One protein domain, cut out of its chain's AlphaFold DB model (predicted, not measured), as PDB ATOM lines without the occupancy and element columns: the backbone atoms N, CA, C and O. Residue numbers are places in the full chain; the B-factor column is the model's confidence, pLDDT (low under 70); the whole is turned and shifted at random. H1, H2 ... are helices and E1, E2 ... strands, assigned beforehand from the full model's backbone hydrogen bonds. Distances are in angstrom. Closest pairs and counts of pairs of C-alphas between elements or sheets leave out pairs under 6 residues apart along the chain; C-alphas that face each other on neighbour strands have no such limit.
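AT A GLANCE: This is residues 599 to 798 of the 798 residues of an uncharacterized protein of Candidatus Lokiarchaeota archaeon (UniProt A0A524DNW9). The domain has two lobes, joined by helix H5 and the long link from H2 to E3. One lobe holds the sheet E3 E4 E5, helices H3 and H4 and hairpin E6 E7; the other holds helix H1 with hairpin E8 E9 alongside it and hairpin E1 E2 near its residues 608 to 612, plus H2, H6 and H7. The printed part has 200 residues, with seven named helices and nine named strands, in the order H1 E1 E2 H2 E3 E4 E5 H3 H4 E6 E7 H5 H6 E8 E9 H7; the class is mixed and the four sheets are antiparallel. It is compact, with a radius of gyration of the C-alphas of 18.7 A and spans of 51 by 42 by 31 A.

HOW THE PARTS SIT: E3, residues 656 to 659, E4, residues 664 to 669, and E5, residues 687 to 690, form a meander, each strand the antiparallel neighbour of the one before; N 657 and O 666, and N 667 and O 689, are 2.8 A apart, within hydrogen-bond range. H3, residues 691 to 705, only grazes this sheet, with residues 691 to 694; its closest C-alphas to E4 are Glu 691 and Ser 666, 4.7 A. H3 touches H4, residues 713 to 723, with residues 700 to 704 alone, opposite ways at a steep tilt of 68 degrees, only just short of perpendicular; closest are C-alphas Tyr 700 and Ala 720, 5.0 A. E6, residues 735 to 738, and E7, residues 751 to 754, are an antiparallel hairpin, N 737 to O 752 2.8 A. H5, residues 756 to 768, comes closest to E6 at C-alphas Ile 756 and Ile 735, 6.8 A, and to E2, residues 623 to 626, at Ile 766 and Tyr 624, 5.3 A. E1, residues 617 to 620, makes an antiparallel hairpin with E2, N 618 to O 625 2.9 A. H1, residues 599 to 614, is closest to E9, residues 785 to 788, at C-alphas Leu 604 and Tyr 786, 5.4 A. E8, residues 779 to 782, and E9 are an antiparallel hairpin, N 780 to O 787 2.9 A. H2, residues 637 to 644, touches H1, closest C-alphas Lys 643 and Lys 613, 6.1 A, and H7, residues 790 to 797, closest Asn 637 and Lys 795, 5.9 A. H6, residues 770 to 775, meets H5 only through their link. Every O i to N i+4 pair in H1 to H7 is within hydrogen-bond range.

IN THESE COORDINATES: H1 begins at C-alpha 599 (95.765, 112.268, 39.059) and spans 23.2 A; H3 spans 21.2 A, H5 18.6 A and E4 16.0 A. H7 ends at C-alpha 797 (83.661, 96.035, 45.305).

THE WHOLE: The C-alphas of Asn 629 and Gly 683 are farthest apart, 55.6 A. The printed part has no cut. Long links are H2 to E3, E4 to E5, H4 to E6 and E6 to E7. Residues 707 to 713 and 797 to 798 have pLDDT under 70.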
ATOM      1  N   LEU A 599      96.249 113.621  38.744       92.44
ATOM      2  CA  LEU A 599      95.765 112.268  39.059       92.44
ATOM      3  C   LEU A 599      94.723 112.279  40.183       92.44
ATOM      4  O   LEU A 599      93.756 111.531  40.123       92.44
ATOM      5  N   VAL A 600      94.883 113.163  41.163       94.19
ATOM      6  CA  VAL A 600      93.956 113.296  42.295       94.19
ATOM      7  C   VAL A 600      92.648 113.951  41.880       94.19
ATOM      8  O   VAL A 600      91.585 113.570  42.360       94.19
ATOM      9  N   ILE A 601      92.700 114.884  40.924       93.75
ATOM     10  CA  ILE A 601      91.485 115.420  40.297       93.75
ATOM     11  C   ILE A 601      90.703 114.291  39.607       93.75
ATOM     12  O   ILE A 601      89.480 114.259  39.715       93.75
ATOM     13  N   ASN A 602      91.384 113.349  38.945       91.69
ATOM     14  CA  ASN A 602      90.717 112.199  38.327       91.69
ATOM     15  C   ASN A 602      90.074 111.277  39.379       91.69
ATOM     16  O   ASN A 602      88.967 110.795  39.160       91.69
ATOM     17  N   GLU A 603      90.728 111.047  40.521       93.44
ATOM     18  CA  GLU A 603      90.159 110.268  41.637       93.44
ATOM     19  C   GLU A 603      88.903 110.945  42.217       93.44
ATOM     20  O   GLU A 603      87.882 110.293  42.441       93.44
ATOM     21  N   LEU A 604      88.923 112.272  42.369       96.25
ATOM     22  CA  LEU A 604      87.735 113.031  42.767       96.25
ATOM     23  C   LEU A 604      86.610 112.929  41.726       96.25
ATOM     24  O   LEU A 604      85.450 112.734  42.082       96.25
ATOM     25  N   GLN A 605      86.936 113.015  40.433       95.56
ATOM     26  CA  GLN A 605      85.959 112.846  39.352       95.56
ATOM     27  C   GLN A 605      85.340 111.443  39.338       95.56
ATOM     28  O   GLN A 605      84.156 111.310  39.036       95.56
ATOM     29  N   GLN A 606      86.089 110.401  39.717       94.44
ATOM     30  CA  GLN A 606      85.529 109.059  39.909       94.44
ATOM     31  C   GLN A 606      84.512 109.035  41.057       94.44
ATOM     32  O   GLN A 606      83.435 108.459  40.898       94.44
ATOM     33  N   CYS A 607      84.803 109.716  42.171       96.88
ATOM     34  CA  CYS A 607      83.847 109.867  43.271       96.88
ATOM     35  C   CYS A 607      82.573 110.586  42.795       96.88
ATOM     36  O   CYS A 607      81.468 110.087  43.008       96.88
ATOM     37  N   PHE A 608      82.712 111.705  42.073       97.56
ATOM     38  CA  PHE A 608      81.570 112.408  41.480       97.56
ATOM     39  C   PHE A 608      80.769 111.518  40.537       97.56
ATOM     40  O   PHE A 608      79.544 111.519  40.608       97.56
ATOM     41  N   SER A 609      81.434 110.728  39.694       96.06
ATOM     42  CA  SER A 609      80.758 109.830  38.758       96.06
ATOM     43  C   SER A 609      79.815 108.865  39.467       96.06
ATOM     44  O   SER A 609      78.651 108.732  39.080       96.06
ATOM     45  N   VAL A 610      80.285 108.243  40.550       95.88
ATOM     46  CA  VAL A 610      79.465 107.347  41.372       95.88
ATOM     47  C   VAL A 610      78.308 108.109  42.014       95.88
ATOM     48  O   VAL A 610      77.158 107.696  41.874       95.88
ATOM     49  N   LEU A 611      78.578 109.243  42.665       97.50
ATOM     50  CA  LEU A 611      77.546 110.029  43.349       97.50
ATOM     51  C   LEU A 611      76.463 110.549  42.387       97.50
ATOM     52  O   LEU A 611      75.281 110.539  42.737       97.50
ATOM     53  N   ILE A 612      76.836 110.924  41.162       97.50
ATOM     54  CA  ILE A 612      75.900 111.337  40.108       97.50
ATOM     55  C   ILE A 612      75.045 110.153  39.654       97.50
ATOM     56  O   ILE A 612      73.819 110.246  39.627       97.50
ATOM     57  N   LYS A 613      75.660 109.000  39.358       95.31
ATOM     58  CA  LYS A 613      74.926 107.790  38.942       95.31
ATOM     59  C   LYS A 613      73.956 107.295  40.017       95.31
ATOM     60  O   LYS A 613      72.872 106.807  39.696       95.31
ATOM     61  N   LEU A 614      74.311 107.438  41.294       95.81
ATOM     62  CA  LEU A 614      73.436 107.066  42.406       95.81
ATOM     63  C   LEU A 614      72.295 108.071  42.641       95.81
ATOM     64  O   LEU A 614      71.264 107.678  43.194       95.81
ATOM     65  N   GLY A 615      72.416 109.304  42.138       96.19
ATOM     66  CA  GLY A 615      71.430 110.382  42.285       96.19
ATOM     67  C   GLY A 615      71.669 111.294  43.493       96.19
ATOM     68  O   GLY A 615      70.799 112.093  43.840       96.19
ATOM     69  N   GLN A 616      72.832 111.182  44.141       97.75
ATOM     70  CA  GLN A 616      73.234 112.082  45.226       97.75
ATOM     71  C   GLN A 616      73.562 113.482  44.704       97.75
ATOM     72  O   GLN A 616      73.279 114.478  45.366       97.75
ATOM     73  N   ILE A 617      74.155 113.537  43.513       98.19
ATOM     74  CA  ILE A 617      74.435 114.764  42.773       98.19
ATOM     75  C   ILE A 617      73.605 114.726  41.492       98.19
ATOM     76  O   ILE A 617      73.538 113.692  40.829       98.19
ATOM     77  N   TYR A 618      73.001 115.846  41.118       97.50
ATOM     78  CA  TYR A 618      72.310 115.989  39.839       97.50
ATOM     79  C   TYR A 618      72.779 117.242  39.104       97.50
ATOM     80  O   TYR A 618      73.319 118.169  39.706       97.50
ATOM     81  N   PHE A 619      72.591 117.250  37.788       97.25
ATOM     82  CA  PHE A 619      72.949 118.360  36.912       97.25
ATOM     83  C   PHE A 619      71.682 118.984  36.341       97.25
ATOM     84  O   PHE A 619      70.819 118.268  35.831       97.25
ATOM     85  N   LYS A 620      71.555 120.305  36.453       95.00
ATOM     86  CA  LYS A 620      70.408 121.069  35.963       95.00
ATOM     87  C   LYS A 620      70.846 122.500  35.655       95.00
ATOM     88  O   LYS A 620      71.660 123.045  36.392       95.00
ATOM     89  N   ASP A 621      70.306 123.112  34.605       92.25
ATOM     90  CA  ASP A 621      70.553 124.525  34.276       92.25
ATOM     91  C   ASP A 621      72.060 124.874  34.300       92.25
ATOM     92  O   ASP A 621      72.494 125.802  34.985       92.25
ATOM     93  N   ASP A 622      72.875 124.055  33.627       93.56
ATOM     94  CA  ASP A 622      74.341 124.175  33.524       93.56
ATOM     95  C   ASP A 622      75.135 124.062  34.847       93.56
ATOM     96  O   ASP A 622      76.335 124.350  34.882       93.56
ATOM     97  N   ASN A 623      74.501 123.632  35.943       96.50
ATOM     98  CA  ASN A 623      75.117 123.547  37.268       96.50
ATOM     99  C   ASN A 623      74.856 122.198  37.949       96.50
ATOM    100  O   ASN A 623      73.847 121.534  37.710       96.50
ATOM    101  N   TYR A 624      75.774 121.799  38.830       98.12
ATOM    102  CA  TYR A 624      75.590 120.637  39.695       98.12
ATOM    103  C   TYR A 624      75.028 121.026  41.058       98.12
ATOM    104  O   TYR A 624      75.396 122.050  41.630       98.12
ATOM    105  N   TYR A 625      74.189 120.150  41.604       97.56
ATOM    106  CA  TYR A 625      73.538 120.314  42.898       97.56
ATOM    107  C   TYR A 625      73.581 119.005  43.689       97.56
ATOM    108  O   TYR A 625      73.610 117.921  43.106       97.56
ATOM    109  N   ILE A 626      73.548 119.106  45.019       97.62
ATOM    110  CA  ILE A 626      73.405 117.958  45.926       97.62
ATOM    111  C   ILE A 626      71.929 117.785  46.287       97.62
ATOM    112  O   ILE A 626      71.255 118.745  46.662       97.62
ATOM    113  N   THR A 627      71.438 116.550  46.249       97.12
ATOM    114  CA  THR A 627      70.111 116.192  46.762       97.12
ATOM    115  C   THR A 627      70.153 116.094  48.293       97.12
ATOM    116  O   THR A 627      70.457 115.036  48.831       97.12
ATOM    117  N   GLN A 628      69.862 117.184  49.013       91.94
ATOM    118  CA  GLN A 628      70.010 117.233  50.483       91.94
ATOM    119  C   GLN A 628      69.127 116.229  51.247       91.94
ATOM    120  O   GLN A 628      69.533 115.721  52.285       91.94
ATOM    121  N   ASN A 629      67.945 115.903  50.718       93.38
ATOM    122  CA  ASN A 629      66.983 114.996  51.362       93.38
ATOM    123  C   ASN A 629      67.181 113.521  50.973       93.38
ATOM    124  O   ASN A 629      66.272 112.707  51.125       93.38
ATOM    125  N   PHE A 630      68.332 113.177  50.403       95.44
ATOM    126  CA  PHE A 630      68.644 111.834  49.938       95.44
ATOM    127  C   PHE A 630      70.065 111.467  50.348       95.44
ATOM    128  O   PHE A 630      70.981 112.274  50.200       95.44
ATOM    129  N   ASP A 631      70.240 110.237  50.829       94.69
ATOM    130  CA  ASP A 631      71.543 109.666  51.146       94.69
ATOM    131  C   ASP A 631      71.723 108.352  50.379       94.69
ATOM    132  O   ASP A 631      71.068 107.338  50.652       94.69
ATOM    133  N   CYS A 632      72.627 108.357  49.401       94.81
ATOM    134  CA  CYS A 632      72.880 107.200  48.550       94.81
ATOM    135  C   CYS A 632      73.401 105.969  49.313       94.81
ATOM    136  O   CYS A 632      73.275 104.850  48.806       94.81
ATOM    137  N   ARG A 633      73.913 106.128  50.540       94.31
ATOM    138  CA  ARG A 633      74.361 105.019  51.402       94.31
ATOM    139  C   ARG A 633      73.210 104.121  51.837       94.31
ATOM    140  O   ARG A 633      73.419 102.925  52.061       94.31
ATOM    141  N   GLN A 634      71.993 104.662  51.884       94.88
ATOM    142  CA  GLN A 634      70.774 103.936  52.245       94.88
ATOM    143  C   GLN A 634      70.260 103.028  51.114       94.88
ATOM    144  O   GLN A 634      69.379 102.197  51.336       94.88
ATOM    145  N   LEU A 635      70.813 103.133  49.897       92.50
ATOM    146  CA  LEU A 635      70.437 102.253  48.791       92.50
ATOM    147  C   LEU A 635      70.850 100.793  49.061       92.50
ATOM    148  O   LEU A 635      71.942 100.501  49.568       92.50
ATOM    149  N   LYS A 636      69.979  99.862  48.653       92.62
ATOM    150  CA  LYS A 636      70.277  98.421  48.622       92.62
ATOM    151  C   LYS A 636      71.350  98.117  47.568       92.62
ATOM    152  O   LYS A 636      71.385  98.768  46.522       92.62
ATOM    153  N   ASN A 637      72.181  97.102  47.814       89.62
ATOM    154  CA  ASN A 637      73.313  96.737  46.946       89.62
ATOM    155  C   ASN A 637      72.875  96.492  45.497       89.62
ATOM    156  O   ASN A 637      73.500  96.985  44.562       89.62
ATOM    157  N   ASP A 638      71.752  95.808  45.303       89.44
ATOM    158  CA  ASP A 638      71.215  95.469  43.983       89.44
ATOM    159  C   ASP A 638      70.827  96.729  43.191       89.44
ATOM    160  O   ASP A 638      71.014  96.793  41.974       89.44
ATOM    161  N   ILE A 639      70.326  97.762  43.882       91.06
ATOM    162  CA  ILE A 639      69.993  99.060  43.282       91.06
ATOM    163  C   ILE A 639      71.275  99.800  42.889       91.06
ATOM    164  O   ILE A 639      71.343 100.340  41.785       91.06
ATOM    165  N   ILE A 640      72.290  99.801  43.760       90.50
ATOM    166  CA  ILE A 640      73.604 100.400  43.478       90.50
ATOM    167  C   ILE A 640      74.221  99.742  42.243       90.50
ATOM    168  O   ILE A 640      74.541 100.437  41.282       90.50
ATOM    169  N   ARG A 641      74.302  98.405  42.216       88.38
ATOM    170  CA  ARG A 641      74.831  97.652  41.071       88.38
ATOM    171  C   ARG A 641      74.077  97.974  39.789       88.38
ATOM    172  O   ARG A 641      74.711  98.274  38.786       88.38
ATOM    173  N   ARG A 642      72.740  97.992  39.816       89.62
ATOM    174  CA  ARG A 642      71.924  98.330  38.637       89.62
ATOM    175  C   ARG A 642      72.182  99.753  38.136       89.62
ATOM    176  O   ARG A 642      72.260  99.966  36.933       89.62
ATOM    177  N   LYS A 643      72.313 100.726  39.042       90.25
ATOM    178  CA  LYS A 643      72.581 102.129  38.684       90.25
ATOM    179  C   LYS A 643      74.008 102.362  38.182       90.25
ATOM    180  O   LYS A 643      74.215 103.257  37.369       90.25
ATOM    181  N   LEU A 644      74.985 101.592  38.659       89.12
ATOM    182  CA  LEU A 644      76.382 101.708  38.228       89.12
ATOM    183  C   LEU A 644      76.672 100.913  36.947       89.12
ATOM    184  O   LEU A 644      77.431 101.395  36.105       89.12
ATOM    185  N   ASN A 645      76.017  99.763  36.766       84.56
ATOM    186  CA  ASN A 645      76.110  98.904  35.583       84.56
ATOM    187  C   ASN A 645      75.085  99.308  34.518       84.56
ATOM    188  O   ASN A 645      74.263  98.503  34.082       84.56
ATOM    189  N   VAL A 646      75.117 100.572  34.100       74.69
ATOM    190  CA  VAL A 646      74.339 100.985  32.930       74.69
ATOM    191  C   VAL A 646      74.961 100.323  31.705       74.69
ATOM    192  O   VAL A 646      76.099 100.631  31.354       74.69
ATOM    193  N   ASN A 647      74.221  99.421  31.057       70.44
ATOM    194  CA  ASN A 647      74.635  98.850  29.780       70.44
ATOM    195  C   ASN A 647      74.797  99.974  28.753       70.44
ATOM    196  O   ASN A 647      73.858 100.704  28.437       70.44
ATOM    197  N   LEU A 648      76.022 100.117  28.258       72.44
ATOM    198  CA  LEU A 648      76.410 101.134  27.290       72.44
ATOM    199  C   LEU A 648      76.197 100.596  25.876       72.44
ATOM    200  O   LEU A 648      77.156 100.314  25.150       72.44
ATOM    201  N   GLU A 649      74.934 100.412  25.503       73.94
ATOM    202  CA  GLU A 649      74.594 100.074  24.126       73.94
ATOM    203  C   GLU A 649      74.911 101.257  23.209       73.94
ATOM    204  O   GLU A 649      74.617 102.418  23.510       73.94
ATOM    205  N   ALA A 650      75.577 100.963  22.094       71.12
ATOM    206  CA  ALA A 650      75.891 101.976  21.104       71.12
ATOM    207  C   ALA A 650      74.613 102.374  20.367       71.12
ATOM    208  O   ALA A 650      73.912 101.524  19.826       71.12
ATOM    209  N   THR A 651      74.344 103.671  20.264       81.19
ATOM    210  CA  THR A 651      73.184 104.191  19.524       81.19
ATOM    211  C   THR A 651      73.449 104.315  18.018       81.19
ATOM    212  O   THR A 651      72.727 105.021  17.319       81.19
ATOM    213  N   HIS A 652      74.522 103.704  17.506       88.06
ATOM    214  CA  HIS A 652      74.924 103.789  16.103       88.06
ATOM    215  C   HIS A 652      75.630 102.518  15.622       88.06
ATOM    216  O   HIS A 652      76.194 101.759  16.406       88.06
ATOM    217  N   THR A 653      75.697 102.353  14.302       89.88
ATOM    218  CA  THR A 653      76.292 101.185  13.629       89.88
ATOM    219  C   THR A 653      77.771 101.352  13.255       89.88
ATOM    220  O   THR A 653      78.377 100.418  12.736       89.88
ATOM    221  N   LEU A 654      78.376 102.525  13.493       90.00
ATOM    222  CA  LEU A 654      79.784 102.768  13.149       90.00
ATOM    223  C   LEU A 654      80.753 101.905  13.980       90.00
ATOM    224  O   LEU A 654      80.514 101.716  15.178       90.00
ATOM    225  N   PRO A 655      81.890 101.466  13.398       90.31
ATOM    226  CA  PRO A 655      82.936 100.766  14.137       90.31
ATOM    227  C   PRO A 655      83.474 101.611  15.298       90.31
ATOM    228  O   PRO A 655      83.905 102.756  15.106       90.31
ATOM    229  N   ARG A 656      83.462 101.024  16.498       90.81
ATOM    230  CA  ARG A 656      83.920 101.639  17.751       90.81
ATOM    231  C   ARG A 656      85.352 101.225  18.061       90.81
ATOM    232  O   ARG A 656      85.717 100.062  17.927       90.81
ATOM    233  N   PHE A 657      86.138 102.173  18.550       90.62
ATOM    234  CA  PHE A 657      87.517 101.976  18.979       90.62
ATOM    235  C   PHE A 657      87.668 102.507  20.394       90.62
ATOM    236  O   PHE A 657      87.424 103.689  20.649       90.62
ATOM    237  N   TYR A 658      88.074 101.644  21.314       91.38
ATOM    238  CA  TYR A 658      88.338 102.029  22.691       91.38
ATOM    239  C   TYR A 658      89.800 102.461  22.852       91.38
ATOM    240  O   TYR A 658      90.716 101.721  22.500       91.38
ATOM    241  N   ASP A 659      90.023 103.672  23.364       88.38
ATOM    242  CA  ASP A 659      91.350 104.160  23.748       88.38
ATOM    243  C   ASP A 659      91.522 103.994  25.260       88.38
ATOM    244  O   ASP A 659      91.079 104.842  26.038       88.38
ATOM    245  N   GLU A 660      92.191 102.915  25.671       86.69
ATOM    246  CA  GLU A 660      92.484 102.606  27.077       86.69
ATOM    247  C   GLU A 660      93.206 103.744  27.805       86.69
ATOM    248  O   GLU A 660      92.953 103.992  28.982       86.69
ATOM    249  N   ARG A 661      94.084 104.486  27.115       83.38
ATOM    250  CA  ARG A 661      94.873 105.560  27.744       83.38
ATOM    251  C   ARG A 661      94.012 106.756  28.113       83.38
ATOM    252  O   ARG A 661      94.372 107.516  29.010       83.38
ATOM    253  N   ARG A 662      92.926 106.964  27.370       80.94
ATOM    254  CA  ARG A 662      91.982 108.070  27.565       80.94
ATOM    255  C   ARG A 662      90.674 107.622  28.203       80.94
ATOM    256  O   ARG A 662      89.885 108.485  28.564       80.94
ATOM    257  N   ASN A 663      90.456 106.314  28.337       86.44
ATOM    258  CA  ASN A 663      89.192 105.710  28.754       86.44
ATOM    259  C   ASN A 663      87.997 106.210  27.910       86.44
ATOM    260  O   ASN A 663      86.911 106.460  28.421       86.44
ATOM    261  N   THR A 664      88.191 106.414  26.605       90.38
ATOM    262  CA  THR A 664      87.183 107.021  25.713       90.38
ATOM    263  C   THR A 664      86.946 106.163  24.485       90.38
ATOM    264  O   THR A 664      87.889 105.574  23.955       90.38
ATOM    265  N   PHE A 665      85.725 106.188  23.956       92.25
ATOM    266  CA  PHE A 665      85.421 105.623  22.645       92.25
ATOM    267  C   PHE A 665      85.602 106.652  21.525       92.25
ATOM    268  O   PHE A 665      85.256 107.832  21.650       92.25
ATOM    269  N   SER A 666      86.144 106.185  20.407       92.75
ATOM    270  CA  SER A 666      86.187 106.891  19.131       92.75
ATOM    271  C   SER A 666      85.484 106.063  18.061       92.75
ATOM    272  O   SER A 666      85.418 104.842  18.162       92.75
ATOM    273  N   VAL A 667      85.005 106.721  17.013       93.19
ATOM    274  CA  VAL A 667      84.375 106.088  15.853       93.19
ATOM    275  C   VAL A 667      85.183 106.366  14.593       93.19
ATOM    276  O   VAL A 667      85.756 107.453  14.440       93.19
ATOM    277  N   ALA A 668      85.245 105.378  13.696       91.06
ATOM    278  CA  ALA A 668      85.751 105.587  12.344       91.06
ATOM    279  C   ALA A 668      84.635 106.167  11.475       91.06
ATOM    280  O   ALA A 668      83.616 105.524  11.230       91.06
ATOM    281  N   MET A 669      84.843 107.391  11.008       91.12
ATOM    282  CA  MET A 669      83.896 108.067  10.135       91.12
ATOM    283  C   MET A 669      84.022 107.551   8.695       91.12
ATOM    284  O   MET A 669      85.153 107.359   8.232       91.12
ATOM    285  N   PRO A 670      82.901 107.367   7.969       86.69
ATOM    286  CA  PRO A 670      82.934 106.937   6.574       86.69
ATOM    287  C   PRO A 670      83.646 107.971   5.696       86.69
ATOM    288  O   PRO A 670      83.719 109.150   6.044       86.69
ATOM    289  N   GLU A 671      84.143 107.556   4.529       84.25
ATOM    290  CA  GLU A 671      84.858 108.457   3.608       84.25
ATOM    291  C   GLU A 671      84.009 109.650   3.147       84.25
ATOM    292  O   GLU A 671      84.546 110.718   2.860       84.25
ATOM    293  N   THR A 672      82.683 109.484   3.139       86.06
ATOM    294  CA  THR A 672      81.695 110.520   2.816       86.06
ATOM    295  C   THR A 672      81.532 111.576   3.914       86.06
ATOM    296  O   THR A 672      80.928 112.626   3.682       86.06
ATOM    297  N   TYR A 673      82.066 111.344   5.118       86.44
ATOM    298  CA  TYR A 673      81.960 112.279   6.232       86.44
ATOM    299  C   TYR A 673      82.963 113.435   6.091       86.44
ATOM    300  O   TYR A 673      84.116 113.370   6.518       86.44
ATOM    301  N   ASN A 674      82.487 114.539   5.515       84.62
ATOM    302  CA  ASN A 674      83.295 115.704   5.146       84.62
ATOM    303  C   ASN A 674      83.290 116.825   6.201       84.62
ATOM    304  O   ASN A 674      83.058 117.991   5.880       84.62
ATOM    305  N   ASN A 675      83.562 116.499   7.471       87.31
ATOM    306  CA  ASN A 675      83.685 117.520   8.519       87.31
ATOM    307  C   ASN A 675      84.966 118.354   8.311       87.31
ATOM    308  O   ASN A 675      86.069 117.837   8.512       87.31
ATOM    309  N   PRO A 676      84.871 119.658   7.981       83.81
ATOM    310  CA  PRO A 676      86.039 120.470   7.638       83.81
ATOM    311  C   PRO A 676      86.934 120.799   8.841       83.81
ATOM    312  O   PRO A 676      87.951 121.478   8.687       83.81
ATOM    313  N   TYR A 677      86.537 120.391  10.047       84.19
ATOM    314  CA  TYR A 677      87.266 120.641  11.286       84.19
ATOM    315  C   TYR A 677      88.010 119.419  11.810       84.19
ATOM    316  O   TYR A 677      88.771 119.555  12.767       84.19
ATOM    317  N   ILE A 678      87.825 118.246  11.198       81.62
ATOM    318  CA  ILE A 678      88.521 117.033  11.609       81.62
ATOM    319  C   ILE A 678      89.480 116.624  10.495       81.62
ATOM    320  O   ILE A 678      89.096 116.369   9.359       81.62
ATOM    321  N   SER A 679      90.770 116.614  10.816       74.19
ATOM    322  CA  SER A 679      91.818 116.278   9.857       74.19
ATOM    323  C   SER A 679      91.956 114.762   9.722       74.19
ATOM    324  O   SER A 679      92.060 114.062  10.731       74.19
ATOM    325  N   LYS A 680      92.042 114.256   8.484       76.88
ATOM    326  CA  LYS A 680      92.483 112.876   8.228       76.88
ATOM    327  C   LYS A 680      93.883 112.685   8.820       76.88
ATOM    328  O   LYS A 680      94.773 113.513   8.600       76.88
ATOM    329  N   LYS A 681      94.096 111.609   9.582       74.44
ATOM    330  CA  LYS A 681      95.450 111.227  10.007       74.44
ATOM    331  C   LYS A 681      96.237 110.784   8.770       74.44
ATOM    332  O   LYS A 681      95.702 110.098   7.903       74.44
ATOM    333  N   LYS A 682      97.509 111.185   8.678       70.00
ATOM    334  CA  LYS A 682      98.389 110.825   7.556       70.00
ATOM    335  C   LYS A 682      98.449 109.295   7.421       70.00
ATOM    336  O   LYS A 682      98.833 108.631   8.378       70.00
ATOM    337  N   GLY A 683      98.081 108.769   6.249       74.25
ATOM    338  CA  GLY A 683      98.086 107.329   5.953       74.25
ATOM    339  C   GLY A 683      96.800 106.568   6.306       74.25
ATOM    340  O   GLY A 683      96.803 105.347   6.235       74.25
ATOM    341  N   MET A 684      95.714 107.252   6.685       71.75
ATOM    342  CA  MET A 684      94.406 106.630   6.934       71.75
ATOM    343  C   MET A 684      93.355 107.172   5.960       71.75
ATOM    344  O   MET A 684      93.271 108.384   5.749       71.75
ATOM    345  N   ASN A 685      92.526 106.281   5.409       73.81
ATOM    346  CA  ASN A 685      91.443 106.659   4.488       73.81
ATOM    347  C   ASN A 685      90.222 107.249   5.219       73.81
ATOM    348  O   ASN A 685      89.435 107.989   4.627       73.81
ATOM    349  N   TYR A 686      90.121 107.007   6.529       71.25
ATOM    350  CA  TYR A 686      89.015 107.408   7.395       71.25
ATOM    351  C   TYR A 686      89.452 108.391   8.496       71.25
ATOM    352  O   TYR A 686      90.639 108.561   8.797       71.25
ATOM    353  N   VAL A 687      88.473 109.075   9.091       82.88
ATOM    354  CA  VAL A 687      88.672 110.078  10.147       82.88
ATOM    355  C   VAL A 687      88.253 109.496  11.496       82.88
ATOM    356  O   VAL A 687      87.186 108.904  11.597       82.88
ATOM    357  N   TYR A 688      89.063 109.689  12.542       86.88
ATOM    358  CA  TYR A 688      88.670 109.355  13.916       86.88
ATOM    359  C   TYR A 688      87.982 110.544  14.579       86.88
ATOM    360  O   TYR A 688      88.531 111.650  14.603       86.88
ATOM    361  N   MET A 689      86.821 110.298  15.172       91.50
ATOM    362  CA  MET A 689      86.073 111.271  15.963       91.50
ATOM    363  C   MET A 689      85.733 110.658  17.318       91.50
ATOM    364  O   MET A 689      85.476 109.462  17.397       91.50
ATOM    365  N   TYR A 690      85.728 111.453  18.388       94.00
ATOM    366  CA  TYR A 690      85.217 110.962  19.666       94.00
ATOM    367  C   TYR A 690      83.729 110.624  19.547       94.00
ATOM    368  O   TYR A 690      82.956 111.416  19.004       94.00
ATOM    369  N   GLU A 691      83.337 109.469  20.078       94.50
ATOM    370  CA  GLU A 691      81.987 108.918  19.931       94.50
ATOM    371  C   GLU A 691      80.905 109.868  20.474       94.50
ATOM    372  O   GLU A 691      79.956 110.186  19.763       94.50
ATOM    373  N   HIS A 692      81.092 110.428  21.674       94.94
ATOM    374  CA  HIS A 692      80.166 111.412  22.260       94.94
ATOM    375  C   HIS A 692      79.923 112.628  21.356       94.94
ATOM    376  O   HIS A 692      78.812 113.145  21.268       94.94
ATOM    377  N   ARG A 693      80.969 113.089  20.656       95.19
ATOM    378  CA  ARG A 693      80.878 114.249  19.767       95.19
ATOM    379  C   ARG A 693      80.052 113.889  18.539       95.19
ATOM    380  O   ARG A 693      79.257 114.703  18.088       95.19
ATOM    381  N   PHE A 694      80.258 112.685  18.003       94.94
ATOM    382  CA  PHE A 694      79.486 112.183  16.873       94.94
ATOM    383  C   PHE A 694      78.002 112.045  17.235       94.94
ATOM    384  O   PHE A 694      77.158 112.546  16.497       94.94
ATOM    385  N   ILE A 695      77.694 111.447  18.390       95.19
ATOM    386  CA  ILE A 695      76.320 111.237  18.870       95.19
ATOM    387  C   ILE A 695      75.559 112.561  19.005       95.19
ATOM    388  O   ILE A 695      74.474 112.697  18.441       95.19
ATOM    389  N   ILE A 696      76.146 113.563  19.670       96.12
ATOM    390  CA  ILE A 696      75.532 114.896  19.789       96.12
ATOM    391  C   ILE A 696      75.346 115.553  18.423       96.12
ATOM    392  O   ILE A 696      74.314 116.169  18.170       96.12
ATOM    393  N   GLU A 697      76.330 115.435  17.531       95.38
ATOM    394  CA  GLU A 697      76.229 116.035  16.205       95.38
ATOM    395  C   GLU A 697      75.066 115.439  15.398       95.38
ATOM    396  O   GLU A 697      74.324 116.191  14.769       95.38
ATOM    397  N   GLN A 698      74.870 114.115  15.442       94.19
ATOM    398  CA  GLN A 698      73.723 113.471  14.793       94.19
ATOM    399  C   GLN A 698      72.400 113.882  15.442       94.19
ATOM    400  O   GLN A 698      71.459 114.241  14.739       94.19
ATOM    401  N   TYR A 699      72.340 113.898  16.774       94.75
ATOM    402  CA  TYR A 699      71.144 114.309  17.503       94.75
ATOM    403  C   TYR A 699      70.714 115.740  17.145       94.75
ATOM    404  O   TYR A 699      69.570 115.963  16.753       94.75
ATOM    405  N   TYR A 700      71.645 116.697  17.175       95.25
ATOM    406  CA  TYR A 700      71.363 118.091  16.828       95.25
ATOM    407  C   TYR A 700      70.995 118.283  15.350       95.25
ATOM    408  O   TYR A 700      70.175 119.145  15.037       95.25
ATOM    409  N   ARG A 701      71.542 117.480  14.427       93.44
ATOM    410  CA  ARG A 701      71.108 117.492  13.018       93.44
ATOM    411  C   ARG A 701      69.674 117.031  12.843       93.44
ATOM    412  O   ARG A 701      68.939 117.653  12.077       93.44
ATOM    413  N   ASN A 702      69.293 115.964  13.539       92.06
ATOM    414  CA  ASN A 702      67.936 115.437  13.471       92.06
ATOM    415  C   ASN A 702      66.953 116.458  14.059       92.06
ATOM    416  O   ASN A 702      65.977 116.801  13.402       92.06
ATOM    417  N   LEU A 703      67.287 117.076  15.201       91.38
ATOM    418  CA  LEU A 703      66.483 118.161  15.785       91.38
ATOM    419  C   LEU A 703      66.240 119.331  14.820       91.38
ATOM    420  O   LEU A 703      65.142 119.879  14.792       91.38
ATOM    421  N   LEU A 704      67.251 119.728  14.039       90.62
ATOM    422  CA  LEU A 704      67.108 120.807  13.056       90.62
ATOM    423  C   LEU A 704      66.361 120.374  11.784       90.62
ATOM    424  O   LEU A 704      65.771 121.228  11.126       90.62
ATOM    425  N   SER A 705      66.397 119.086  11.433       88.44
ATOM    426  CA  SER A 705      65.724 118.535  10.246       88.44
ATOM    427  C   SER A 705      64.231 118.295  10.475       88.44
ATOM    428  O   SER A 705      63.432 118.548   9.580       88.44
ATOM    429  N   ASP A 706      63.848 117.854  11.675       78.38
ATOM    430  CA  ASP A 706      62.506 117.328  11.957       78.38
ATOM    431  C   ASP A 706      61.437 118.411  12.203       78.38
ATOM    432  O   ASP A 706      60.296 118.081  12.524       78.38
ATOM    433  N   GLY A 707      61.787 119.703  12.118       68.81
ATOM    434  CA  GLY A 707      60.853 120.829  12.282       68.81
ATOM    435  C   GLY A 707      60.013 120.798  13.571       68.81
ATOM    436  O   GLY A 707      58.953 121.417  13.624       68.81
ATOM    437  N   THR A 708      60.426 120.041  14.593       61.84
ATOM    438  CA  THR A 708      59.535 119.634  15.686       61.84
ATOM    439  C   THR A 708      59.466 120.701  16.781       61.84
ATOM    440  O   THR A 708      60.428 120.905  17.520       61.84
ATOM    441  N   GLU A 709      58.306 121.340  16.948       57.03
ATOM    442  CA  GLU A 709      58.022 122.317  18.013       57.03
ATOM    443  C   GLU A 709      57.566 121.654  19.333       57.03
ATOM    444  O   GLU A 709      56.501 121.958  19.866       57.03
ATOM    445  N   VAL A 710      58.351 120.730  19.900       61.59
ATOM    446  CA  VAL A 710      58.067 120.212  21.259       61.59
ATOM    447  C   VAL A 710      58.765 121.096  22.298       61.59
ATOM    448  O   VAL A 710      59.951 121.393  22.161       61.59
ATOM    449  N   SER A 711      58.052 121.510  23.350       59.84
ATOM    450  CA  SER A 711      58.531 122.456  24.373       59.84
ATOM    451  C   SER A 711      59.820 122.021  25.087       59.84
ATOM    452  O   SER A 711      60.698 122.858  25.281       59.84
ATOM    453  N   GLU A 712      59.978 120.735  25.419       57.28
ATOM    454  CA  GLU A 712      61.207 120.183  26.028       57.28
ATOM    455  C   GLU A 712      62.391 120.154  25.050       57.28
ATOM    456  O   GLU A 712      63.534 120.349  25.451       57.28
ATOM    457  N   LYS A 713      62.131 120.021  23.744       65.31
ATOM    458  CA  LYS A 713      63.172 120.108  22.707       65.31
ATOM    459  C   LYS A 713      63.637 121.541  22.461       65.31
ATOM    460  O   LYS A 713      64.582 121.744  21.706       65.31
ATOM    461  N   ARG A 714      62.987 122.549  23.051       76.88
ATOM    462  CA  ARG A 714      63.286 123.950  22.752       76.88
ATOM    463  C   ARG A 714      64.696 124.343  23.189       76.88
ATOM    464  O   ARG A 714      65.355 125.057  22.443       76.88
ATOM    465  N   GLU A 715      65.172 123.875  24.343       86.31
ATOM    466  CA  GLU A 715      66.529 124.196  24.807       86.31
ATOM    467  C   GLU A 715      67.598 123.530  23.930       86.31
ATOM    468  O   GLU A 715      68.490 124.211  23.420       86.31
ATOM    469  N   ASP A 716      67.463 122.227  23.671       89.69
ATOM    470  CA  ASP A 716      68.389 121.491  22.805       89.69
ATOM    471  C   ASP A 716      68.360 121.998  21.361       89.69
ATOM    472  O   ASP A 716      69.390 122.022  20.693       89.69
ATOM    473  N   LEU A 717      67.207 122.469  20.877       90.69
ATOM    474  CA  LEU A 717      67.081 123.109  19.571       90.69
ATOM    475  C   LEU A 717      67.849 124.437  19.516       90.69
ATOM    476  O   LEU A 717      68.525 124.711  18.522       90.69
ATOM    477  N   GLU A 718      67.774 125.262  20.562       91.81
ATOM    478  CA  GLU A 718      68.572 126.490  20.640       91.81
ATOM    479  C   GLU A 718      70.071 126.167  20.728       91.81
ATOM    480  O   GLU A 718      70.857 126.738  19.968       91.81
ATOM    481  N   LYS A 719      70.469 125.168  21.530       93.62
ATOM    482  CA  LYS A 719      71.855 124.670  21.570       93.62
ATOM    483  C   LYS A 719      72.301 124.106  20.216       93.62
ATOM    484  O   LYS A 719      73.429 124.354  19.789       93.62
ATOM    485  N   ALA A 720      71.435 123.408  19.482       95.00
ATOM    486  CA  ALA A 720      71.730 122.912  18.140       95.00
ATOM    487  C   ALA A 720      71.988 124.064  17.157       95.00
ATOM    488  O   ALA A 720      72.998 124.048  16.450       95.00
ATOM    489  N   LYS A 721      71.132 125.096  17.154       94.56
ATOM    490  CA  LYS A 721      71.322 126.317  16.345       94.56
ATOM    491  C   LYS A 721      72.601 127.058  16.724       94.56
ATOM    492  O   LYS A 721      73.278 127.617  15.858       94.56
ATOM    493  N   GLU A 722      72.928 127.084  18.011       95.88
ATOM    494  CA  GLU A 722      74.112 127.760  18.519       95.88
ATOM    495  C   GLU A 722      75.400 127.012  18.169       95.88
ATOM    496  O   GLU A 722      76.359 127.639  17.715       95.88
ATOM    497  N   PHE A 723      75.460 125.697  18.362       96.44
ATOM    498  CA  PHE A 723      76.718 124.949  18.315       96.44
ATOM    499  C   PHE A 723      76.977 124.223  16.998       96.44
ATOM    500  O   PHE A 723      78.136 123.892  16.724       96.44
ATOM    501  N   LEU A 724      75.966 124.022  16.148       95.94
ATOM    502  CA  LEU A 724      76.186 123.552  14.784       95.94
ATOM    503  C   LEU A 724      76.579 124.707  13.854       95.94
ATOM    504  O   LEU A 724      76.194 125.867  14.016       95.94
ATOM    505  N   ASN A 725      77.406 124.399  12.860       93.81
ATOM    506  CA  ASN A 725      77.637 125.284  11.727       93.81
ATOM    507  C   ASN A 725      76.554 125.074  10.650       93.81
ATOM    508  O   ASN A 725      75.709 124.190  10.750       93.81
ATOM    509  N   THR A 726      76.614 125.851   9.569       90.06
ATOM    510  CA  THR A 726      75.652 125.760   8.454       90.06
ATOM    511  C   THR A 726      75.672 124.426   7.703       90.06
ATOM    512  O   THR A 726      74.775 124.168   6.914       90.06
ATOM    513  N   GLN A 727      76.691 123.593   7.914       92.38
ATOM    514  CA  GLN A 727      76.813 122.251   7.339       92.38
ATOM    515  C   GLN A 727      76.383 121.159   8.339       92.38
ATOM    516  O   GLN A 727      76.572 119.975   8.082       92.38
ATOM    517  N   GLY A 728      75.858 121.547   9.508       92.81
ATOM    518  CA  GLY A 728      75.431 120.629  10.558       92.81
ATOM    519  C   GLY A 728      76.577 120.002  11.357       92.81
ATOM    520  O   GLY A 728      76.367 118.981  11.997       92.81
ATOM    521  N   TYR A 729      77.803 120.525  11.318       95.50
ATOM    522  CA  TYR A 729      78.915 120.035  12.149       95.50
ATOM    523  C   TYR A 729      79.045 120.852  13.433       95.50
ATOM    524  O   TYR A 729      78.911 122.077  13.385       95.50
ATOM    525  N   LEU A 730      79.403 120.216  14.554       95.38
ATOM    526  CA  LEU A 730      79.729 120.959  15.778       95.38
ATOM    527  C   LEU A 730      80.921 121.893  15.527       95.38
ATOM    528  O   LEU A 730      81.940 121.480  14.954       95.38
ATOM    529  N   LYS A 731      80.822 123.145  15.987       94.69
ATOM    530  CA  LYS A 731      81.887 124.144  15.839       94.69
ATOM    531  C   LYS A 731      83.187 123.680  16.537       94.69
ATOM    532  O   LYS A 731      83.156 122.881  17.477       94.69
ATOM    533  N   PRO A 732      84.373 124.133  16.082       89.06
ATOM    534  CA  PRO A 732      85.661 123.714  16.657       89.06
ATOM    535  C   PRO A 732      85.875 124.063  18.130       89.06
ATOM    536  O   PRO A 732      86.653 123.402  18.804       89.06
ATOM    537  N   ASP A 733      85.237 125.126  18.602       91.81
ATOM    538  CA  ASP A 733      85.281 125.621  19.978       91.81
ATOM    539  C   ASP A 733      84.200 125.006  20.880       91.81
ATOM    540  O   ASP A 733      84.188 125.273  22.081       91.81
ATOM    541  N   THR A 734      83.337 124.152  20.319       95.12
ATOM    542  CA  THR A 734      82.340 123.383  21.065       95.12
ATOM    543  C   THR A 734      82.974 122.184  21.757       95.12
ATOM    544  O   THR A 734      83.659 121.367  21.122       95.12
ATOM    545  N   ILE A 735      82.678 122.058  23.045       95.88
ATOM    546  CA  ILE A 735      83.046 120.950  23.918       95.88
ATOM    547  C   ILE A 735      81.785 120.144  24.215       95.88
ATOM    548  O   ILE A 735      80.713 120.707  24.432       95.88
ATOM    549  N   VAL A 736      81.934 118.823  24.213       96.81
ATOM    550  CA  VAL A 736      80.911 117.896  24.689       96.81
ATOM    551  C   VAL A 736      81.436 117.298  25.987       96.81
ATOM    552  O   VAL A 736      82.526 116.726  26.007       96.81
ATOM    553  N   HIS A 737      80.692 117.506  27.062       96.19
ATOM    554  CA  HIS A 737      81.031 117.150  28.430       96.19
ATOM    555  C   HIS A 737      80.158 115.993  28.898       96.19
ATOM    556  O   HIS A 737      78.944 116.026  28.722       96.19
ATOM    557  N   HIS A 738      80.763 114.986  29.521       96.69
ATOM    558  CA  HIS A 738      80.027 113.915  30.185       96.69
ATOM    559  C   HIS A 738      79.598 114.386  31.566       96.69
ATOM    560  O   HIS A 738      80.435 114.557  32.452       96.69
ATOM    561  N   ILE A 739      78.294 114.563  31.760       97.12
ATOM    562  CA  ILE A 739      77.710 115.069  33.002       97.12
ATOM    563  C   ILE A 739      78.162 114.216  34.192       97.12
ATOM    564  O   ILE A 739      78.557 114.760  35.219       97.12
ATOM    565  N   ASN A 740      78.174 112.892  34.061       96.19
ATOM    566  CA  ASN A 740      78.613 111.985  35.117       96.19
ATOM    567  C   ASN A 740      80.124 111.691  35.135       96.19
ATOM    568  O   ASN A 740      80.525 110.751  35.813       96.19
ATOM    569  N   PHE A 741      80.960 112.411  34.380       95.00
ATOM    570  CA  PHE A 741      82.410 112.173  34.280       95.00
ATOM    571  C   PHE A 741      82.833 110.763  33.814       95.00
ATOM    572  O   PHE A 741      84.023 110.451  33.822       95.00
ATOM    573  N   ASP A 742      81.903 109.909  33.378       93.12
ATOM    574  CA  ASP A 742      82.215 108.627  32.751       93.12
ATOM    575  C   ASP A 742      82.264 108.819  31.237       93.12
ATOM    576  O   ASP A 742      81.242 108.866  30.553       93.12
ATOM    577  N   SER A 743      83.478 108.898  30.703       91.75
ATOM    578  CA  SER A 743      83.749 109.078  29.275       91.75
ATOM    579  C   SER A 743      83.275 107.922  28.384       91.75
ATOM    580  O   SER A 743      83.354 108.018  27.154       91.75
ATOM    581  N   ARG A 744      82.801 106.827  28.989       90.31
ATOM    582  CA  ARG A 744      82.178 105.694  28.299       90.31
ATOM    583  C   ARG A 744      80.659 105.853  28.179       90.31
ATOM    584  O   ARG A 744      80.065 105.234  27.299       90.31
ATOM    585  N   ASP A 745      80.036 106.676  29.020       92.38
ATOM    586  CA  ASP A 745      78.587 106.876  29.046       92.38
ATOM    587  C   ASP A 745      78.137 107.927  28.030       92.38
ATOM    588  O   ASP A 745      77.926 109.096  28.345       92.38
ATOM    589  N   ASN A 746      77.992 107.489  26.783       93.31
ATOM    590  CA  ASN A 746      77.633 108.355  25.664       93.31
ATOM    591  C   ASN A 746      76.114 108.481  25.437       93.31
ATOM    592  O   ASN A 746      75.690 108.873  24.349       93.31
ATOM    593  N   ARG A 747      75.281 108.161  26.439       93.38
ATOM    594  CA  ARG A 747      73.833 108.412  26.368       93.38
ATOM    595  C   ARG A 747      73.577 109.911  26.246       93.38
ATOM    596  O   ARG A 747      74.203 110.691  26.955       93.38
ATOM    597  N   LEU A 748      72.616 110.313  25.412       93.06
ATOM    598  CA  LEU A 748      72.303 111.733  25.182       93.06
ATOM    599  C   LEU A 748      72.008 112.498  26.478       93.06
ATOM    600  O   LEU A 748      72.526 113.591  26.662       93.06
ATOM    601  N   SER A 749      71.280 111.888  27.417       92.31
ATOM    602  CA  SER A 749      70.978 112.482  28.728       92.31
ATOM    603  C   SER A 749      72.201 112.715  29.624       92.31
ATOM    604  O   SER A 749      72.090 113.396  30.639       92.31
ATOM    605  N   ASN A 750      73.360 112.151  29.276       95.38
ATOM    606  CA  ASN A 750      74.624 112.339  29.980       95.38
ATOM    607  C   ASN A 750      75.588 113.278  29.234       95.38
ATOM    608  O   ASN A 750      76.694 113.524  29.709       95.38
ATOM    609  N   LEU A 751      75.210 113.793  28.065       96.00
ATOM    610  CA  LEU A 751      76.070 114.640  27.251       96.00
ATOM    611  C   LEU A 751      75.592 116.088  27.315       96.00
ATOM    612  O   LEU A 751      74.467 116.412  26.958       96.00
ATOM    613  N   TYR A 752      76.489 116.968  27.736       96.56
ATOM    614  CA  TYR A 752      76.279 118.405  27.788       96.56
ATOM    615  C   TYR A 752      77.123 119.107  26.726       96.56
ATOM    616  O   TYR A 752      78.290 118.767  26.534       96.56
ATOM    617  N   VAL A 753      76.567 120.106  26.043       97.38
ATOM    618  CA  VAL A 753      77.266 120.847  24.985       97.38
ATOM    619  C   VAL A 753      77.432 122.296  25.398       97.38
ATOM    620  O   VAL A 753      76.447 122.958  25.708       97.38
ATOM    621  N   GLY A 754      78.668 122.788  25.341       96.69
ATOM    622  CA  GLY A 754      78.972 124.182  25.643       96.69
ATOM    623  C   GLY A 754      80.277 124.662  25.019       96.69
ATOM    624  O   GLY A 754      81.063 123.896  24.452       96.69
ATOM    625  N   ASN A 755      80.533 125.959  25.122       95.06
ATOM    626  CA  ASN A 755      81.824 126.558  24.807       95.06
ATOM    627  C   ASN A 755      82.824 126.396  25.974       95.06
ATOM    628  O   ASN A 755      82.504 125.922  27.063       95.06
ATOM    629  N   ILE A 756      84.077 126.819  25.769       92.88
ATOM    630  CA  ILE A 756      85.137 126.726  26.793       92.88
ATOM    631  C   ILE A 756      84.809 127.484  28.093       92.88
ATOM    632  O   ILE A 756      85.325 127.127  29.151       92.88
ATOM    633  N   SER A 757      84.009 128.552  28.022       91.75
ATOM    634  CA  SER A 757      83.619 129.337  29.194       91.75
ATOM    635  C   SER A 757      82.550 128.604  29.997       91.75
ATOM    636  O   SER A 757      82.729 128.429  31.197       91.75
ATOM    637  N   GLU A 758      81.501 128.115  29.337       93.81
ATOM    638  CA  GLU A 758      80.449 127.283  29.944       93.81
ATOM    639  C   GLU A 758      81.031 126.022  30.569       93.81
ATOM    640  O   GLU A 758      80.796 125.748  31.739       93.81
ATOM    641  N   HIS A 759      81.911 125.320  29.852       94.94
ATOM    642  CA  HIS A 759      82.595 124.142  30.380       94.94
ATOM    643  C   HIS A 759      83.356 124.436  31.687       94.94
ATOM    644  O   HIS A 759      83.358 123.632  32.616       94.94
ATOM    645  N   ARG A 760      83.992 125.612  31.797       91.56
ATOM    646  CA  ARG A 760      84.655 126.030  33.044       91.56
ATOM    647  C   ARG A 760      83.664 126.333  34.163       91.56
ATOM    648  O   ARG A 760      84.005 126.077  35.310       91.56
ATOM    649  N   LEU A 761      82.487 126.872  33.851       91.69
ATOM    650  CA  LEU A 761      81.427 127.119  34.834       91.69
ATOM    651  C   LEU A 761      80.834 125.802  35.345       91.69
ATOM    652  O   LEU A 761      80.731 125.623  36.556       91.69
ATOM    653  N   VAL A 762      80.583 124.843  34.450       94.81
ATOM    654  CA  VAL A 762      80.141 123.480  34.787       94.81
ATOM    655  C   VAL A 762      81.132 122.812  35.746       94.81
ATOM    656  O   VAL A 762      80.749 122.381  36.832       94.81
ATOM    657  N   HIS A 763      82.430 122.813  35.419       94.38
ATOM    658  CA  HIS A 763      83.472 122.346  36.343       94.38
ATOM    659  C   HIS A 763      83.573 123.189  37.624       94.38
ATOM    660  O   HIS A 763      83.890 122.659  38.680       94.38
ATOM    661  N   GLY A 764      83.329 124.496  37.568       93.75
ATOM    662  CA  GLY A 764      83.291 125.331  38.767       93.75
ATOM    663  C   GLY A 764      82.200 124.880  39.737       93.75
ATOM    664  O   GLY A 764      82.479 124.719  40.923       93.75
ATOM    665  N   SER A 765      80.990 124.620  39.234       97.06
ATOM    666  CA  SER A 765      79.846 124.249  40.073       97.06
ATOM    667  C   SER A 765      80.016 122.892  40.763       97.06
ATOM    668  O   SER A 765      79.746 122.797  41.954       97.06
ATOM    669  N   ILE A 766      80.558 121.863  40.092       97.31
ATOM    670  CA  ILE A 766      80.809 120.560  40.746       97.31
ATOM    671  C   ILE A 766      81.869 120.669  41.853       97.31
ATOM    672  O   ILE A 766      81.729 120.055  42.907       97.31
ATOM    673  N   TYR A 767      82.923 121.472  41.656       96.06
ATOM    674  CA  TYR A 767      83.978 121.624  42.659       96.06
ATOM    675  C   TYR A 767      83.521 122.424  43.881       96.06
ATOM    676  O   TYR A 767      84.034 122.195  44.973       96.06
ATOM    677  N   GLN A 768      82.521 123.299  43.739       95.25
ATOM    678  CA  GLN A 768      81.898 123.976  44.882       95.25
ATOM    679  C   GLN A 768      81.211 122.992  45.841       95.25
ATOM    680  O   GLN A 768      81.145 123.263  47.037       95.25
ATOM    681  N   LEU A 769      80.776 121.827  45.349       97.62
ATOM    682  CA  LEU A 769      80.125 120.795  46.159       97.62
ATOM    683  C   LEU A 769      81.099 120.006  47.051       97.62
ATOM    684  O   LEU A 769      80.650 119.319  47.963       97.62
ATOM    685  N   VAL A 770      82.419 120.077  46.817       97.81
ATOM    686  CA  VAL A 770      83.411 119.234  47.520       97.81
ATOM    687  C   VAL A 770      83.373 119.441  49.032       97.81
ATOM    688  O   VAL A 770      83.396 118.461  49.770       97.81
ATOM    689  N   SER A 771      83.293 120.693  49.489       96.69
ATOM    690  CA  SER A 771      83.208 121.017  50.920       96.69
ATOM    691  C   SER A 771      81.997 120.352  51.583       96.69
ATOM    692  O   SER A 771      82.164 119.612  52.547       96.69
ATOM    693  N   THR A 772      80.812 120.500  50.994       96.25
ATOM    694  CA  THR A 772      79.582 119.868  51.483       96.25
ATOM    695  C   THR A 772      79.656 118.341  51.441       96.25
ATOM    696  O   THR A 772      79.208 117.682  52.369       96.25
ATOM    697  N   LEU A 773      80.252 117.744  50.403       97.44
ATOM    698  CA  LEU A 773      80.403 116.285  50.325       97.44
ATOM    699  C   LEU A 773      81.365 115.727  51.387       97.44
ATOM    700  O   LEU A 773      81.145 114.613  51.860       97.44
ATOM    701  N   LEU A 774      82.409 116.484  51.747       96.56
ATOM    702  CA  LEU A 774      83.301 116.161  52.866       96.56
ATOM    703  C   LEU A 774      82.563 116.281  54.207       96.56
ATOM    704  O   LEU A 774      82.680 115.390  55.037       96.56
ATOM    705  N   GLU A 775      81.772 117.342  54.402       95.25
ATOM    706  CA  GLU A 775      80.949 117.552  55.607       95.25
ATOM    707  C   GLU A 775      79.875 116.467  55.786       95.25
ATOM    708  O   GLU A 775      79.580 116.068  56.907       95.25
ATOM    709  N   MET A 776      79.314 115.959  54.685       95.50
ATOM    710  CA  MET A 776      78.372 114.830  54.681       95.50
ATOM    711  C   MET A 776      79.054 113.458  54.826       95.50
ATOM    712  O   MET A 776      78.361 112.439  54.856       95.50
ATOM    713  N   GLU A 777      80.390 113.418  54.849       96.56
ATOM    714  CA  GLU A 777      81.211 112.198  54.881       96.56
ATOM    715  C   GLU A 777      80.955 111.240  53.702       96.56
ATOM    716  O   GLU A 777      81.212 110.040  53.778       96.56
ATOM    717  N   LEU A 778      80.454 111.757  52.574       96.19
ATOM    718  CA  LEU A 778      80.236 110.968  51.354       96.19
ATOM    719  C   LEU A 778      81.536 110.733  50.583       96.19
ATOM    720  O   LEU A 778      81.665 109.754  49.840       96.19
ATOM    721  N   ILE A 779      82.490 111.645  50.761       97.50
ATOM    722  CA  ILE A 779      83.872 111.509  50.319       97.50
ATOM    723  C   ILE A 779      84.806 111.848  51.477       97.50
ATOM    724  O   ILE A 779      84.455 112.628  52.359       97.50
ATOM    725  N   TYR A 780      86.024 111.323  51.442       96.62
ATOM    726  CA  TYR A 780      87.095 111.732  52.346       96.62
ATOM    727  C   TYR A 780      88.421 111.857  51.599       96.62
ATOM    728  O   TYR A 780      88.629 111.242  50.551       96.62
ATOM    729  N   PHE A 781      89.335 112.663  52.139       97.00
ATOM    730  CA  PHE A 781      90.675 112.838  51.588       97.00
ATOM    731  C   PHE A 781      91.710 112.187  52.498       97.00
ATOM    732  O   PHE A 781      91.811 112.516  53.677       97.00
ATOM    733  N   SER A 782      92.504 111.266  51.960       96.12
ATOM    734  CA  SER A 782      93.542 110.579  52.725       96.12
ATOM    735  C   SER A 782      94.753 110.284  51.858       96.12
ATOM    736  O   SER A 782      94.631 109.908  50.694       96.12
ATOM    737  N   LYS A 783      95.954 110.471  52.418       94.94
ATOM    738  CA  LYS A 783      97.237 110.179  51.750       94.94
ATOM    739  C   LYS A 783      97.348 110.781  50.339       94.94
ATOM    740  O   LYS A 783      97.948 110.185  49.445       94.94
ATOM    741  N   GLY A 784      96.783 111.973  50.147       94.62
ATOM    742  CA  GLY A 784      96.833 112.676  48.873       94.62
ATOM    743  C   GLY A 784      95.823 112.194  47.839       94.62
ATOM    744  O   GLY A 784      96.069 112.428  46.665       94.62
ATOM    745  N   LYS A 785      94.749 111.506  48.237       96.44
ATOM    746  CA  LYS A 785      93.732 110.937  47.343       96.44
ATOM    747  C   LYS A 785      92.327 111.167  47.886       96.44
ATOM    748  O   LYS A 785      92.155 111.228  49.103       96.44
ATOM    749  N   TYR A 786      91.342 111.244  46.995       96.31
ATOM    750  CA  TYR A 786      89.926 111.233  47.372       96.31
ATOM    751  C   TYR A 786      89.363 109.821  47.293       96.31
ATOM    752  O   TYR A 786      89.655 109.078  46.356       96.31
ATOM    753  N   PHE A 787      88.530 109.480  48.265       95.06
ATOM    754  CA  PHE A 787      87.828 108.210  48.350       95.06
ATOM    755  C   PHE A 787      86.343 108.466  48.593       95.06
ATOM    756  O   PHE A 787      85.979 109.476  49.195       95.06
ATOM    757  N   LEU A 788      85.502 107.539  48.141       94.19
ATOM    758  CA  LEU A 788      84.112 107.452  48.585       94.19
ATOM    759  C   LEU A 788      84.064 106.889  50.005       94.19
ATOM    760  O   LEU A 788      84.987 106.184  50.410       94.19
ATOM    761  N   ASP A 789      82.972 107.146  50.724       92.06
ATOM    762  CA  ASP A 789      82.673 106.462  51.986       92.06
ATOM    763  C   ASP A 789      82.899 104.940  51.852       92.06
ATOM    764  O   ASP A 789      82.442 104.305  50.897       92.06
ATOM    765  N   ASN A 790      83.574 104.352  52.843       78.62
ATOM    766  CA  ASN A 790      83.837 102.919  52.941       78.62
ATOM    767  C   ASN A 790      82.561 102.071  52.822       78.62
ATOM    768  O   ASN A 790      82.607 100.977  52.258       78.62
ATOM    769  N   THR A 791      81.416 102.558  53.309       78.44
ATOM    770  CA  THR A 791      80.133 101.858  53.149       78.44
ATOM    771  C   THR A 791      79.738 101.730  51.677       78.44
ATOM    772  O   THR A 791      79.291 100.665  51.254       78.44
ATOM    773  N   LEU A 792      79.956 102.771  50.869       79.75
ATOM    774  CA  LEU A 792      79.732 102.743  49.424       79.75
ATOM    775  C   LEU A 792      80.800 101.912  48.723       79.75
ATOM    776  O   LEU A 792      80.456 101.080  47.888       79.75
ATOM    777  N   SER A 793      82.076 102.083  49.079       78.00
ATOM    778  CA  SER A 793      83.174 101.310  48.489       78.00
ATOM    779  C   SER A 793      82.960  99.806  48.647       78.00
ATOM    780  O   SER A 793      83.030  99.079  47.659       78.00
ATOM    781  N   ASN A 794      82.591  99.343  49.845       78.44
ATOM    782  CA  ASN A 794      82.312  97.930  50.103       78.44
ATOM    783  C   ASN A 794      81.140  97.407  49.265       78.44
ATOM    784  O   ASN A 794      81.187  96.284  48.777       78.44
ATOM    785  N   LYS A 795      80.098  98.219  49.053       77.62
ATOM    786  CA  LYS A 795      78.949  97.844  48.214       77.62
ATOM    787  C   LYS A 795      79.270  97.814  46.714       77.62
ATOM    788  O   LYS A 795      78.530  97.186  45.965       77.62
ATOM    789  N   ILE A 796      80.328  98.503  46.278       78.56
ATOM    790  CA  ILE A 796      80.771  98.567  44.874       78.56
ATOM    791  C   ILE A 796      81.768  97.446  44.548       78.56
ATOM    792  O   ILE A 796      81.776  96.953  43.423       78.56
ATOM    793  N   SER A 797      82.617  97.054  45.503       68.56
ATOM    794  CA  SER A 797      83.661  96.035  45.305       68.56
ATOM    795  C   SER A 797      83.158  94.587  45.298       68.56
ATOM    796  O   SER A 797      83.925  93.697  44.935       68.56
ATOM    797  N   ILE A 798      81.901  94.351  45.690       46.62
ATOM    798  CA  ILE A 798      81.216  93.049  45.638       46.62
ATOM    799  C   ILE A 798      80.304  93.039  44.420       46.62
ATOM    800  O   ILE A 798      80.238  92.002  43.734       46.62
TER     801      ILE A 798